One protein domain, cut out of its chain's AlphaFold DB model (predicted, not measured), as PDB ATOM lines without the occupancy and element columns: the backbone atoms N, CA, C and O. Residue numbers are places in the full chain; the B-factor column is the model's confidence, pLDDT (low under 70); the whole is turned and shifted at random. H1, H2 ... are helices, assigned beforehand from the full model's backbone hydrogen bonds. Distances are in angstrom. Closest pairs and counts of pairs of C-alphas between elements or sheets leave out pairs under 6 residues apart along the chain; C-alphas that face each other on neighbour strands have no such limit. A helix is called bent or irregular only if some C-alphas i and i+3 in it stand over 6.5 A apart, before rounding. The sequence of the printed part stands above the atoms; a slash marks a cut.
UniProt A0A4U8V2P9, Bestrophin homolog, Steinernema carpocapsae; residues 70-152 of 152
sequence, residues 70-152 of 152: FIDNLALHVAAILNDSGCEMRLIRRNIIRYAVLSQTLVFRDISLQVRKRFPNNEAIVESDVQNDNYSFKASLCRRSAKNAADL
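What this domain is: This is residues 70 to 152 of the 152 residues of the protein "Bestrophin homolog" of Steinernema carpocapsae (UniProt A0A4U8V2P9). The chain folds back and forth in a flat, loose zigzag of three rows: H1, then the long H2 in the middle, then the short H4 followed by the long H5. H1 and H2 form a helical hairpin, short H3 makes the corner at the far end of H2, and H5 starts beside H2 but runs on past it, so that residues 146 to 152 stick out as a free end. The printed part has 83 residues with five named helices in the order H1, H2, H3, H4, H5 and no named strand; the class is all helix. The whole is loose, with a radius of gyration of the C-alphas of 16.0 A, and its C-alphas span 54 by 29 by 11 A.

Where its parts are: After Phe 70, H1 takes residues 71 to 81, beginning at C-alpha 71 (111.887, 106.460, 174.524) and measuring 15.3 A from first to last C-alpha. H2 takes residues 87 to 111 and is the longest helix by residues; its length is 36.5 A, and it begins at C-alpha 87 (122.163, 125.628, 170.439). H3, residues 113 to 118, and H4, residues 122 to 127, are each 8.8 A long. H5, residues 129 to 150, is 30.5 A long and ends at C-alpha 150 (133.613, 137.751, 174.270). It has a kink of 35 degrees near residue 136 and is only just irregular, with C-alphas 130 and 133 being 6.8 A apart.

How they stand to each other: H2 is the hub and touches three helices. With residues 93 to 101 alone it touches H1, the closest C-alphas being those of Ala 75 and Ile 97, 6.3 A apart; this hairpin runs opposite ways at a shallow tilt of 22 degrees. H2 and H3 touch only at the corner by their link, where the C-alphas of Arg 109 and Arg 116 are closest at 4.7 A; they run opposite ways at a steep tilt of 52 degrees. Residues 95 to 102 of H2 alone touch residues 130 to 134 of H5 alone, with the C-alphas of Leu 102 and Val 130 closest at 6.4 A; the two helices run opposite ways at a shallow tilt of 7 degrees. H4 and H2 are near each other. H4 and H5 are close but not clearly touching, the C-alphas of Val 126 and Asn 132 being closest at 6.4 A; they run the same way at a tilt of 35.3 degrees, only just steep. H1 is apart from H3, H4 and H5, and H3 is apart from H4 and H5. Every O i to N i+4 pair is within hydrogen-bond range in H1, H2, H3 and H4, against 14 of 18 in H5.

The domain as a whole: The two C-alphas farthest apart are those of Leu 113 and Leu 152, at 54.2 A. The printed part has no cut, and its four links are tight. Residues 146 to 152, of which 146 to 150 belong to H5, stand free, and the chain ends at Leu 152. The mean pLDDT of the printed part is 77.1; residues 128 to 152 are under 70, and the mean for H5 is 57.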
ATOM      1  N   PHE A  70     108.461 103.064 174.403       80.00
ATOM      2  CA  PHE A  70     109.922 103.157 174.338       80.00
ATOM      3  C   PHE A  70     110.378 104.561 173.916       80.00
ATOM      4  O   PHE A  70     109.918 105.105 172.907       80.00
ATOM      5  N   ILE A  71     111.323 105.110 174.684       85.00
ATOM      6  CA  ILE A  71     111.887 106.460 174.524       85.00
ATOM      7  C   ILE A  71     112.465 106.674 173.120       85.00
ATOM      8  O   ILE A  71     112.476 107.802 172.637       85.00
ATOM      9  N   ASP A  72     112.874 105.608 172.431       86.69
ATOM     10  CA  ASP A  72     113.399 105.658 171.064       86.69
ATOM     11  C   ASP A  72     112.399 106.265 170.068       86.69
ATOM     12  O   ASP A  72     112.766 107.117 169.257       86.69
ATOM     13  N   ASN A  73     111.115 105.899 170.172       88.12
ATOM     14  CA  ASN A  73     110.068 106.444 169.301       88.12
ATOM     15  C   ASN A  73     109.852 107.938 169.561       88.12
ATOM     16  O   ASN A  73     109.720 108.729 168.625       88.12
ATOM     17  N   LEU A  74     109.862 108.336 170.836       89.12
ATOM     18  CA  LEU A  74     109.763 109.740 171.223       89.12
ATOM     19  C   LEU A  74     110.982 110.529 170.732       89.12
ATOM     20  O   LEU A  74     110.820 111.610 170.173       89.12
ATOM     21  N   ALA A  75     112.193 109.999 170.909       88.44
ATOM     22  CA  ALA A  75     113.428 110.655 170.497       88.44
ATOM     23  C   ALA A  75     113.468 110.882 168.979       88.44
ATOM     24  O   ALA A  75     113.837 111.974 168.539       88.44
ATOM     25  N   LEU A  76     113.029 109.897 168.189       90.38
ATOM     26  CA  LEU A  76     112.927 110.022 166.736       90.38
ATOM     27  C   LEU A  76     111.905 111.094 166.331       90.38
ATOM     28  O   LEU A  76     112.189 111.927 165.471       90.38
ATOM     29  N   HIS A  77     110.741 111.118 166.984       91.44
ATOM     30  CA  HIS A  77     109.701 112.111 166.716       91.44
ATOM     31  C   HIS A  77     110.151 113.535 167.078       91.44
ATOM     32  O   HIS A  77     109.986 114.471 166.298       91.44
ATOM     33  N   VAL A  78     110.795 113.691 168.236       90.56
ATOM     34  CA  VAL A  78     111.368 114.961 168.701       90.56
ATOM     35  C   VAL A  78     112.484 115.433 167.768       90.56
ATOM     36  O   VAL A  78     112.566 116.627 167.488       90.56
ATOM     37  N   ALA A  79     113.320 114.526 167.257       88.56
ATOM     38  CA  ALA A  79     114.342 114.861 166.268       88.56
ATOM     39  C   ALA A  79     113.721 115.341 164.946       88.56
ATOM     40  O   ALA A  79     114.175 116.342 164.404       88.56
ATOM     41  N   ALA A  80     112.660 114.680 164.473       90.75
ATOM     42  CA  ALA A  80     111.983 115.039 163.228       90.75
ATOM     43  C   ALA A  80     111.232 116.380 163.307       90.75
ATOM     44  O   ALA A  80     111.264 117.157 162.353       90.75
ATOM     45  N   ILE A  81     110.569 116.669 164.433       90.69
ATOM     46  CA  ILE A  81     109.840 117.933 164.630       90.69
ATOM     47  C   ILE A  81     110.811 119.089 164.871       90.69
ATOM     48  O   ILE A  81     110.654 120.171 164.309       90.69
ATOM     49  N   LEU A  82     111.825 118.874 165.711       86.75
ATOM     50  CA  LEU A  82     112.763 119.912 166.114       86.75
ATOM     51  C   LEU A  82     114.060 119.802 165.305       86.75
ATOM     52  O   LEU A  82     115.122 119.580 165.878       86.75
ATOM     53  N   ASN A  83     113.986 119.970 163.985       83.12
ATOM     54  CA  ASN A  83     115.132 119.797 163.079       83.12
ATOM     55  C   ASN A  83     116.144 120.958 163.078       83.12
ATOM     56  O   ASN A  83     117.177 120.878 162.415       83.12
ATOM     57  N   ASP A  84     115.882 122.032 163.822       84.19
ATOM     58  CA  ASP A  84     116.770 123.188 163.821       84.19
ATOM     59  C   ASP A  84     118.117 122.902 164.526       84.19
ATOM     60  O   ASP A  84     118.208 122.176 165.529       84.19
ATOM     61  N   SER A  85     119.188 123.468 163.973       78.62
ATOM     62  CA  SER A  85     120.583 123.208 164.359       78.62
ATOM     63  C   SER A  85     121.100 124.135 165.468       78.62
ATOM     64  O   SER A  85     122.200 123.922 165.988       78.62
ATOM     65  N   GLY A  86     120.289 125.113 165.885       83.44
ATOM     66  CA  GLY A  86     120.618 126.054 166.952       83.44
ATOM     67  C   GLY A  86     120.945 125.392 168.298       83.44
ATOM     68  O   GLY A  86     120.433 124.322 168.652       83.44
ATOM     69  N   CYS A  87     121.796 126.058 169.086       80.06
ATOM     70  CA  CYS A  87     122.163 125.628 170.439       80.06
ATOM     71  C   CYS A  87     120.938 125.490 171.359       80.06
ATOM     72  O   CYS A  87     120.838 124.495 172.078       80.06
ATOM     73  N   GLU A  88     119.992 126.426 171.268       81.06
ATOM     74  CA  GLU A  88     118.735 126.428 172.025       81.06
ATOM     75  C   GLU A  88     117.833 125.247 171.645       81.06
ATOM     76  O   GLU A  88     117.337 124.530 172.513       81.06
ATOM     77  N   MET A  89     117.686 124.946 170.351       84.38
ATOM     78  CA  MET A  89     116.862 123.812 169.921       84.38
ATOM     79  C   MET A  89     117.482 122.470 170.335       84.38
ATOM     80  O   MET A  89     116.794 121.555 170.796       84.38
ATOM     81  N   ARG A  90     118.812 122.360 170.259       83.12
ATOM     82  CA  ARG A  90     119.554 121.196 170.763       83.12
ATOM     83  C   ARG A  90     119.388 121.016 172.275       83.12
ATOM     84  O   ARG A  90     119.329 119.881 172.752       83.12
ATOM     85  N   LEU A  91     119.319 122.115 173.019       83.94
ATOM     86  CA  LEU A  91     119.016 122.145 174.446       83.94
ATOM     87  C   LEU A  91     117.605 121.620 174.735       83.94
ATOM     88  O   LEU A  91     117.440 120.739 175.579       83.94
ATOM     89  N   ILE A  92     116.610 122.103 173.988       87.25
ATOM     90  CA  ILE A  92     115.211 121.678 174.109       87.25
ATOM     91  C   ILE A  92     115.077 120.175 173.835       87.25
ATOM     92  O   ILE A  92     114.537 119.460 174.678       87.25
ATOM     93  N   ARG A  93     115.649 119.660 172.733       87.94
ATOM     94  CA  ARG A  93     115.635 118.215 172.418       87.94
ATOM     95  C   ARG A  93     116.217 117.367 173.553       87.94
ATOM     96  O   ARG A  93     115.615 116.372 173.951       87.94
ATOM     97  N   ARG A  94     117.368 117.775 174.105       85.69
ATOM     98  CA  ARG A  94     118.017 117.081 175.232       85.69
ATOM     99  C   ARG A  94     117.150 117.101 176.486       85.69
ATOM    100  O   ARG A  94     117.025 116.068 177.136       85.69
ATOM    101  N   ASN A  95     116.536 118.235 176.809       86.75
ATOM    102  CA  ASN A  95     115.680 118.357 177.986       86.75
ATOM    103  C   ASN A  95     114.417 117.498 177.861       86.75
ATOM    104  O   ASN A  95     114.086 116.791 178.807       86.75
ATOM    105  N   ILE A  96     113.759 117.493 176.695       89.81
ATOM    106  CA  ILE A  96     112.573 116.657 176.447       89.81
ATOM    107  C   ILE A  96     112.906 115.176 176.656       89.81
ATOM    108  O   ILE A  96     112.230 114.497 177.427       89.81
ATOM    109  N   ILE A  97     113.980 114.685 176.024       89.44
ATOM    110  CA  ILE A  97     114.388 113.278 176.141       89.44
ATOM    111  C   ILE A  97     114.746 112.938 177.591       89.44
ATOM    112  O   ILE A  97     114.331 111.899 178.096       89.44
ATOM    113  N   ARG A  98     115.463 113.818 178.296       85.81
ATOM    114  CA  ARG A  98     115.824 113.591 179.704       85.81
ATOM    115  C   ARG A  98     114.605 113.501 180.619       85.81
ATOM    116  O   ARG A  98     114.560 112.602 181.456       85.81
ATOM    117  N   TYR A  99     113.610 114.373 180.449       88.12
ATOM    118  CA  TYR A  99     112.370 114.285 181.228       88.12
ATOM    119  C   TYR A  99     111.580 113.009 180.915       88.12
ATOM    120  O   TYR A  99     111.039 112.401 181.835       88.12
ATOM    121  N   ALA A 100     111.580 112.552 179.660       89.25
ATOM    122  CA  ALA A 100     110.961 111.281 179.286       89.25
ATOM    123  C   ALA A 100     111.686 110.061 179.890       89.25
ATOM    124  O   ALA A 100     111.050 109.131 180.387       89.25
ATOM    125  N   VAL A 101     113.022 110.076 179.912       88.12
ATOM    126  CA  VAL A 101     113.834 109.045 180.585       88.12
ATOM    127  C   VAL A 101     113.549 109.024 182.089       88.12
ATOM    128  O   VAL A 101     113.409 107.950 182.680       88.12
ATOM    129  N   LEU A 102     113.421 110.199 182.712       87.25
ATOM    130  CA  LEU A 102     113.078 110.317 184.126       87.25
ATOM    131  C   LEU A 102     111.693 109.727 184.419       87.25
ATOM    132  O   LEU A 102     111.573 108.898 185.323       87.25
ATOM    133  N   SER A 103     110.665 110.088 183.639       87.25
ATOM    134  CA  SER A 103     109.320 109.524 183.817       87.25
ATOM    135  C   SER A 103     109.315 108.006 183.645       87.25
ATOM    136  O   SER A 103     108.709 107.301 184.450       87.25
ATOM    137  N   GLN A 104     110.054 107.487 182.661       88.00
ATOM    138  CA  GLN A 104     110.170 106.047 182.437       88.00
ATOM    139  C   GLN A 104     110.838 105.332 183.619       88.00
ATOM    140  O   GLN A 104     110.404 104.258 184.031       88.00
ATOM    141  N   THR A 105     111.883 105.936 184.188       87.31
ATOM    142  CA  THR A 105     112.602 105.389 185.348       87.31
ATOM    143  C   THR A 105     111.695 105.306 186.575       87.31
ATOM    144  O   THR A 105     111.720 104.302 187.286       87.31
ATOM    145  N   LEU A 106     110.854 106.322 186.797       87.19
ATOM    146  CA  LEU A 106     109.876 106.329 187.889       87.19
ATOM    147  C   LEU A 106     108.825 105.226 187.714       87.19
ATOM    148  O   LEU A 106     108.599 104.460 188.646       87.19
ATOM    149  N   VAL A 107     108.263 105.072 186.511       87.56
ATOM    150  CA  VAL A 107     107.300 103.995 186.212       87.56
ATOM    151  C   VAL A 107     107.943 102.614 186.376       87.56
ATOM    152  O   VAL A 107     107.366 101.715 186.990       87.56
ATOM    153  N   PHE A 108     109.171 102.423 185.885       86.94
ATOM    154  CA  PHE A 108     109.872 101.150 186.047       86.94
ATOM    155  C   PHE A 108     110.249 100.841 187.492       86.94
ATOM    156  O   PHE A 108     110.345  99.664 187.836       86.94
ATOM    157  N   ARG A 109     110.427 101.844 188.351       87.50
ATOM    158  CA  ARG A 109     110.631 101.623 189.785       87.50
ATOM    159  C   ARG A 109     109.410 100.979 190.448       87.50
ATOM    160  O   ARG A 109     109.587 100.147 191.336       87.50
ATOM    161  N   ASP A 110     108.206 101.328 190.001       84.81
ATOM    162  CA  ASP A 110     106.958 100.817 190.581       84.81
ATOM    163  C   ASP A 110     106.636  99.394 190.097       84.81
ATOM    164  O   ASP A 110     106.082  98.588 190.844       84.81
ATOM    165  N   ILE A 111     107.038  99.058 188.868       87.69
ATOM    166  CA  ILE A 111     106.756  97.754 188.244       87.69
ATOM    167  C   ILE A 111     107.895  96.747 188.482       87.69
ATOM    168  O   ILE A 111     107.653  95.555 188.680       87.69
ATOM    169  N   SER A 112     109.156  97.197 188.459       87.94
ATOM    170  CA  SER A 112     110.340  96.334 188.528       87.94
ATOM    171  C   SER A 112     111.056  96.432 189.871       87.94
ATOM    172  O   SER A 112     111.677  97.436 190.224       87.94
ATOM    173  N   LEU A 113     111.096  95.301 190.576       88.38
ATOM    174  CA  LEU A 113     111.869  95.134 191.808       88.38
ATOM    175  C   LEU A 113     113.368  95.406 191.612       88.38
ATOM    176  O   LEU A 113     114.024  95.872 192.540       88.38
ATOM    177  N   GLN A 114     113.918  95.122 190.428       87.75
ATOM    178  CA  GLN A 114     115.336  95.368 190.150       87.75
ATOM    179  C   GLN A 114     115.638  96.868 190.075       87.75
ATOM    180  O   GLN A 114     116.623  97.330 190.647       87.75
ATOM    181  N   VAL A 115     114.755  97.636 189.432       85.31
ATOM    182  CA  VAL A 115     114.893  99.096 189.328       85.31
ATOM    183  C   VAL A 115     114.684  99.744 190.693       85.31
ATOM    184  O   VAL A 115     115.468 100.608 191.074       85.31
ATOM    185  N   ARG A 116     113.729  99.247 191.489       87.88
ATOM    186  CA  ARG A 116     113.544  99.682 192.882       87.88
ATOM    187  C   ARG A 116     114.757  99.419 193.772       87.88
ATOM    188  O   ARG A 116     115.062 100.236 194.629       87.88
ATOM    189  N   LYS A 117     115.475  98.312 193.567       88.19
ATOM    190  CA  LYS A 117     116.733  98.042 194.288       88.19
ATOM    191  C   LYS A 117     117.854  98.996 193.878       88.19
ATOM    192  O   LYS A 117     118.668  99.355 194.718       88.19
ATOM    193  N   ARG A 118     117.902  99.393 192.603       84.56
ATOM    194  CA  ARG A 118     118.922 100.315 192.088       84.56
ATOM    195  C   ARG A 118     118.653 101.773 192.458       84.56
ATOM    196  O   ARG A 118     119.596 102.509 192.713       84.56
ATOM    197  N   PHE A 119     117.383 102.162 192.519       84.19
ATOM    198  CA  PHE A 119     116.931 103.499 192.900       84.19
ATOM    199  C   PHE A 119     115.931 103.414 194.064       84.19
ATOM    200  O   PHE A 119     114.721 103.553 193.849       84.19
ATOM    201  N   PRO A 120     116.409 103.151 195.295       82.69
ATOM    202  CA  PRO A 120     115.538 102.943 196.451       82.69
ATOM    203  C   PRO A 120     114.805 104.221 196.872       82.69
ATOM    204  O   PRO A 120     113.614 104.173 197.171       82.69
ATOM    205  N   ASN A 121     115.490 105.367 196.826       83.62
ATOM    206  CA  ASN A 121     114.957 106.663 197.242       83.62
ATOM    207  C   ASN A 121     114.868 107.623 196.049       83.62
ATOM    208  O   ASN A 121     115.646 107.521 195.100       83.62
ATOM    209  N   ASN A 122     113.956 108.601 196.116       79.69
ATOM    210  CA  ASN A 122     113.888 109.682 195.123       79.69
ATOM    211  C   ASN A 122     115.207 110.473 195.057       79.69
ATOM    212  O   ASN A 122     115.623 110.874 193.979       79.69
ATOM    213  N   GLU A 123     115.898 110.636 196.186       78.94
ATOM    214  CA  GLU A 123     117.204 111.306 196.261       78.94
ATOM    215  C   GLU A 123     118.274 110.585 195.435       78.94
ATOM    216  O   GLU A 123     119.009 111.232 194.700       78.94
ATOM    217  N   ALA A 124     118.284 109.247 195.439       80.00
ATOM    218  CA  ALA A 124     119.197 108.454 194.616       80.00
ATOM    219  C   ALA A 124     118.937 108.631 193.106       80.00
ATOM    220  O   ALA A 124     119.847 108.488 192.293       80.00
ATOM    221  N   ILE A 125     117.700 108.960 192.716       79.56
ATOM    222  CA  ILE A 125     117.361 109.297 191.325       79.56
ATOM    223  C   ILE A 125     117.873 110.698 190.985       79.56
ATOM    224  O   ILE A 125     118.407 110.904 189.897       79.56
ATOM    225  N   VAL A 126     117.738 111.651 191.908       75.56
ATOM    226  CA  VAL A 126     118.217 113.027 191.717       75.56
ATOM    227  C   VAL A 126     119.743 113.081 191.648       75.56
ATOM    228  O   VAL A 126     120.288 113.806 190.819       75.56
ATOM    229  N   GLU A 127     120.421 112.298 192.489       71.38
ATOM    230  CA  GLU A 127     121.877 112.164 192.490       71.38
ATOM    231  C   GLU A 127     122.385 111.482 191.215       71.38
ATOM    232  O   GLU A 127     123.446 111.837 190.698       71.38
ATOM    233  N   SER A 128     121.594 110.561 190.652       68.81
ATOM    234  CA  SER A 128     121.890 109.977 189.351       68.81
ATOM    235  C   SER A 128     121.837 111.027 188.232       68.81
ATOM    236  O   SER A 128     121.011 111.944 188.222       68.81
ATOM    237  N   ASP A 129     122.715 110.857 187.246       60.75
ATOM    238  CA  ASP A 129     122.963 111.796 186.141       60.75
ATOM    239  C   ASP A 129     121.711 112.136 185.298       60.75
ATOM    240  O   ASP A 129     121.679 113.099 184.534       60.75
ATOM    241  N   VAL A 130     120.617 111.385 185.486       60.31
ATOM    242  CA  VAL A 130     119.309 111.645 184.873       60.31
ATOM    243  C   VAL A 130     118.819 113.068 185.196       60.31
ATOM    244  O   VAL A 130     118.349 113.780 184.298       60.31
ATOM    245  N   GLN A 131     118.994 113.540 186.438       57.75
ATOM    246  CA  GLN A 131     118.474 114.838 186.895       57.75
ATOM    247  C   GLN A 131     119.554 115.927 187.038       57.75
ATOM    248  O   GLN A 131     119.308 117.079 186.660       57.75
ATOM    249  N   ASN A 132     120.760 115.572 187.499       55.41
ATOM    250  CA  ASN A 132     121.836 116.521 187.829       55.41
ATOM    251  C   ASN A 132     122.360 117.348 186.640       55.41
ATOM    252  O   ASN A 132     122.760 118.507 186.794       55.41
ATOM    253  N   ASP A 133     122.232 116.827 185.423       55.16
ATOM    254  CA  ASP A 133     122.668 117.524 184.216       55.16
ATOM    255  C   ASP A 133     121.868 118.806 183.898       55.16
ATOM    256  O   ASP A 133     122.162 119.510 182.936       55.16
ATOM    257  N   ASN A 134     120.792 119.138 184.623       53.16
ATOM    258  CA  ASN A 134     120.014 120.358 184.338       53.16
ATOM    259  C   ASN A 134     120.782 121.624 184.762       53.16
ATOM    260  O   ASN A 134     120.776 122.632 184.051       53.16
ATOM    261  N   TYR A 135     121.509 121.549 185.882       49.00
ATOM    262  CA  TYR A 135     122.306 122.657 186.411       49.00
ATOM    263  C   TYR A 135     123.686 122.737 185.747       49.00
ATOM    264  O   TYR A 135     124.120 123.824 185.359       49.00
ATOM    265  N   SER A 136     124.356 121.599 185.531       51.06
ATOM    266  CA  SER A 136     125.679 121.551 184.887       51.06
ATOM    267  C   SER A 136     125.616 121.932 183.396       51.06
ATOM    268  O   SER A 136     126.493 122.647 182.892       51.06
ATOM    269  N   PHE A 137     124.557 121.525 182.683       54.75
ATOM    270  CA  PHE A 137     124.413 121.766 181.247       54.75
ATOM    271  C   PHE A 137     123.987 123.208 180.939       54.75
ATOM    272  O   PHE A 137     124.622 123.855 180.105       54.75
ATOM    273  N   LYS A 138     123.017 123.778 181.676       53.62
ATOM    274  CA  LYS A 138     122.722 125.225 181.596       53.62
ATOM    275  C   LYS A 138     123.953 126.068 181.939       53.62
ATOM    276  O   LYS A 138     124.267 127.012 181.215       53.62
ATOM    277  N   ALA A 139     124.705 125.697 182.981       53.12
ATOM    278  CA  ALA A 139     125.924 126.408 183.367       53.12
ATOM    279  C   ALA A 139     127.064 126.265 182.340       53.12
ATOM    280  O   ALA A 139     127.885 127.170 182.201       53.12
ATOM    281  N   SER A 140     127.168 125.146 181.619       59.03
ATOM    282  CA  SER A 140     128.195 124.961 180.578       59.03
ATOM    283  C   SER A 140     127.835 125.635 179.249       59.03
ATOM    284  O   SER A 140     128.737 126.109 178.559       59.03
ATOM    285  N   LEU A 141     126.547 125.758 178.913       61.38
ATOM    286  CA  LEU A 141     126.075 126.518 177.750       61.38
ATOM    287  C   LEU A 141     126.090 128.023 177.965       61.38
ATOM    288  O   LEU A 141     126.560 128.726 177.077       61.38
ATOM    289  N   CYS A 142     125.694 128.515 179.142       59.44
ATOM    290  CA  CYS A 142     125.881 129.923 179.485       59.44
ATOM    291  C   CYS A 142     127.378 130.291 179.435       59.44
ATOM    292  O   CYS A 142     127.746 131.293 178.832       59.44
ATOM    293  N   ARG A 143     128.271 129.407 179.917       61.22
ATOM    294  CA  ARG A 143     129.731 129.582 179.777       61.22
ATOM    295  C   ARG A 143     130.239 129.531 178.333       61.22
ATOM    296  O   ARG A 143     131.175 130.254 178.017       61.22
ATOM    297  N   ARG A 144     129.679 128.692 177.455       62.47
ATOM    298  CA  ARG A 144     130.091 128.619 176.036       62.47
ATOM    299  C   ARG A 144     129.549 129.780 175.207       62.47
ATOM    300  O   ARG A 144     130.292 130.330 174.408       62.47
ATOM    301  N   SER A 145     128.300 130.174 175.429       59.72
ATOM    302  CA  SER A 145     127.705 131.337 174.769       59.72
ATOM    303  C   SER A 145     128.369 132.641 175.214       59.72
ATOM    304  O   SER A 145     128.595 133.503 174.377       59.72
ATOM    305  N   ALA A 146     128.732 132.775 176.497       60.25
ATOM    306  CA  ALA A 146     129.472 133.937 176.991       60.25
ATOM    307  C   ALA A 146     130.905 134.011 176.436       60.25
ATOM    308  O   ALA A 146     131.377 135.101 176.144       60.25
ATOM    309  N   LYS A 147     131.585 132.870 176.242       62.66
ATOM    310  CA  LYS A 147     132.903 132.830 175.581       62.66
ATOM    311  C   LYS A 147     132.818 133.254 174.115       62.66
ATOM    312  O   LYS A 147     133.519 134.165 173.710       62.66
ATOM    313  N   ASN A 148     131.877 132.686 173.363       57.59
ATOM    314  CA  ASN A 148     131.693 133.031 171.951       57.59
ATOM    315  C   ASN A 148     131.261 134.495 171.727       57.59
ATOM    316  O   ASN A 148     131.456 135.012 170.636       57.59
ATOM    317  N   ALA A 149     130.651 135.144 172.727       57.50
ATOM    318  CA  ALA A 149     130.286 136.561 172.687       57.50
ATOM    319  C   ALA A 149     131.411 137.506 173.153       57.50
ATOM    320  O   ALA A 149     131.323 138.699 172.900       57.50
ATOM    321  N   ALA A 150     132.431 136.994 173.850       56.38
ATOM    322  CA  ALA A 150     133.613 137.751 174.270       56.38
ATOM    323  C   ALA A 150     134.767 137.673 173.251       56.38
ATOM    324  O   ALA A 150     135.688 138.480 173.313       56.38
ATOM    325  N   ASP A 151     134.708 136.704 172.333       52.25
ATOM    326  CA  ASP A 151     135.661 136.508 171.233       52.25
ATOM    327  C   ASP A 151     135.242 137.250 169.930       52.25
ATOM    328  O   ASP A 151     135.818 137.007 168.867       52.25
ATOM    329  N   LEU A 152     134.244 138.145 170.010       49.28
ATOM    330  CA  LEU A 152     133.773 139.084 168.971       49.28
ATOM    331  C   LEU A 152     134.015 140.526 169.431       49.28
ATOM    332  O   LEU A 152     134.361 141.357 168.563       49.28
TER     333      LEU A 152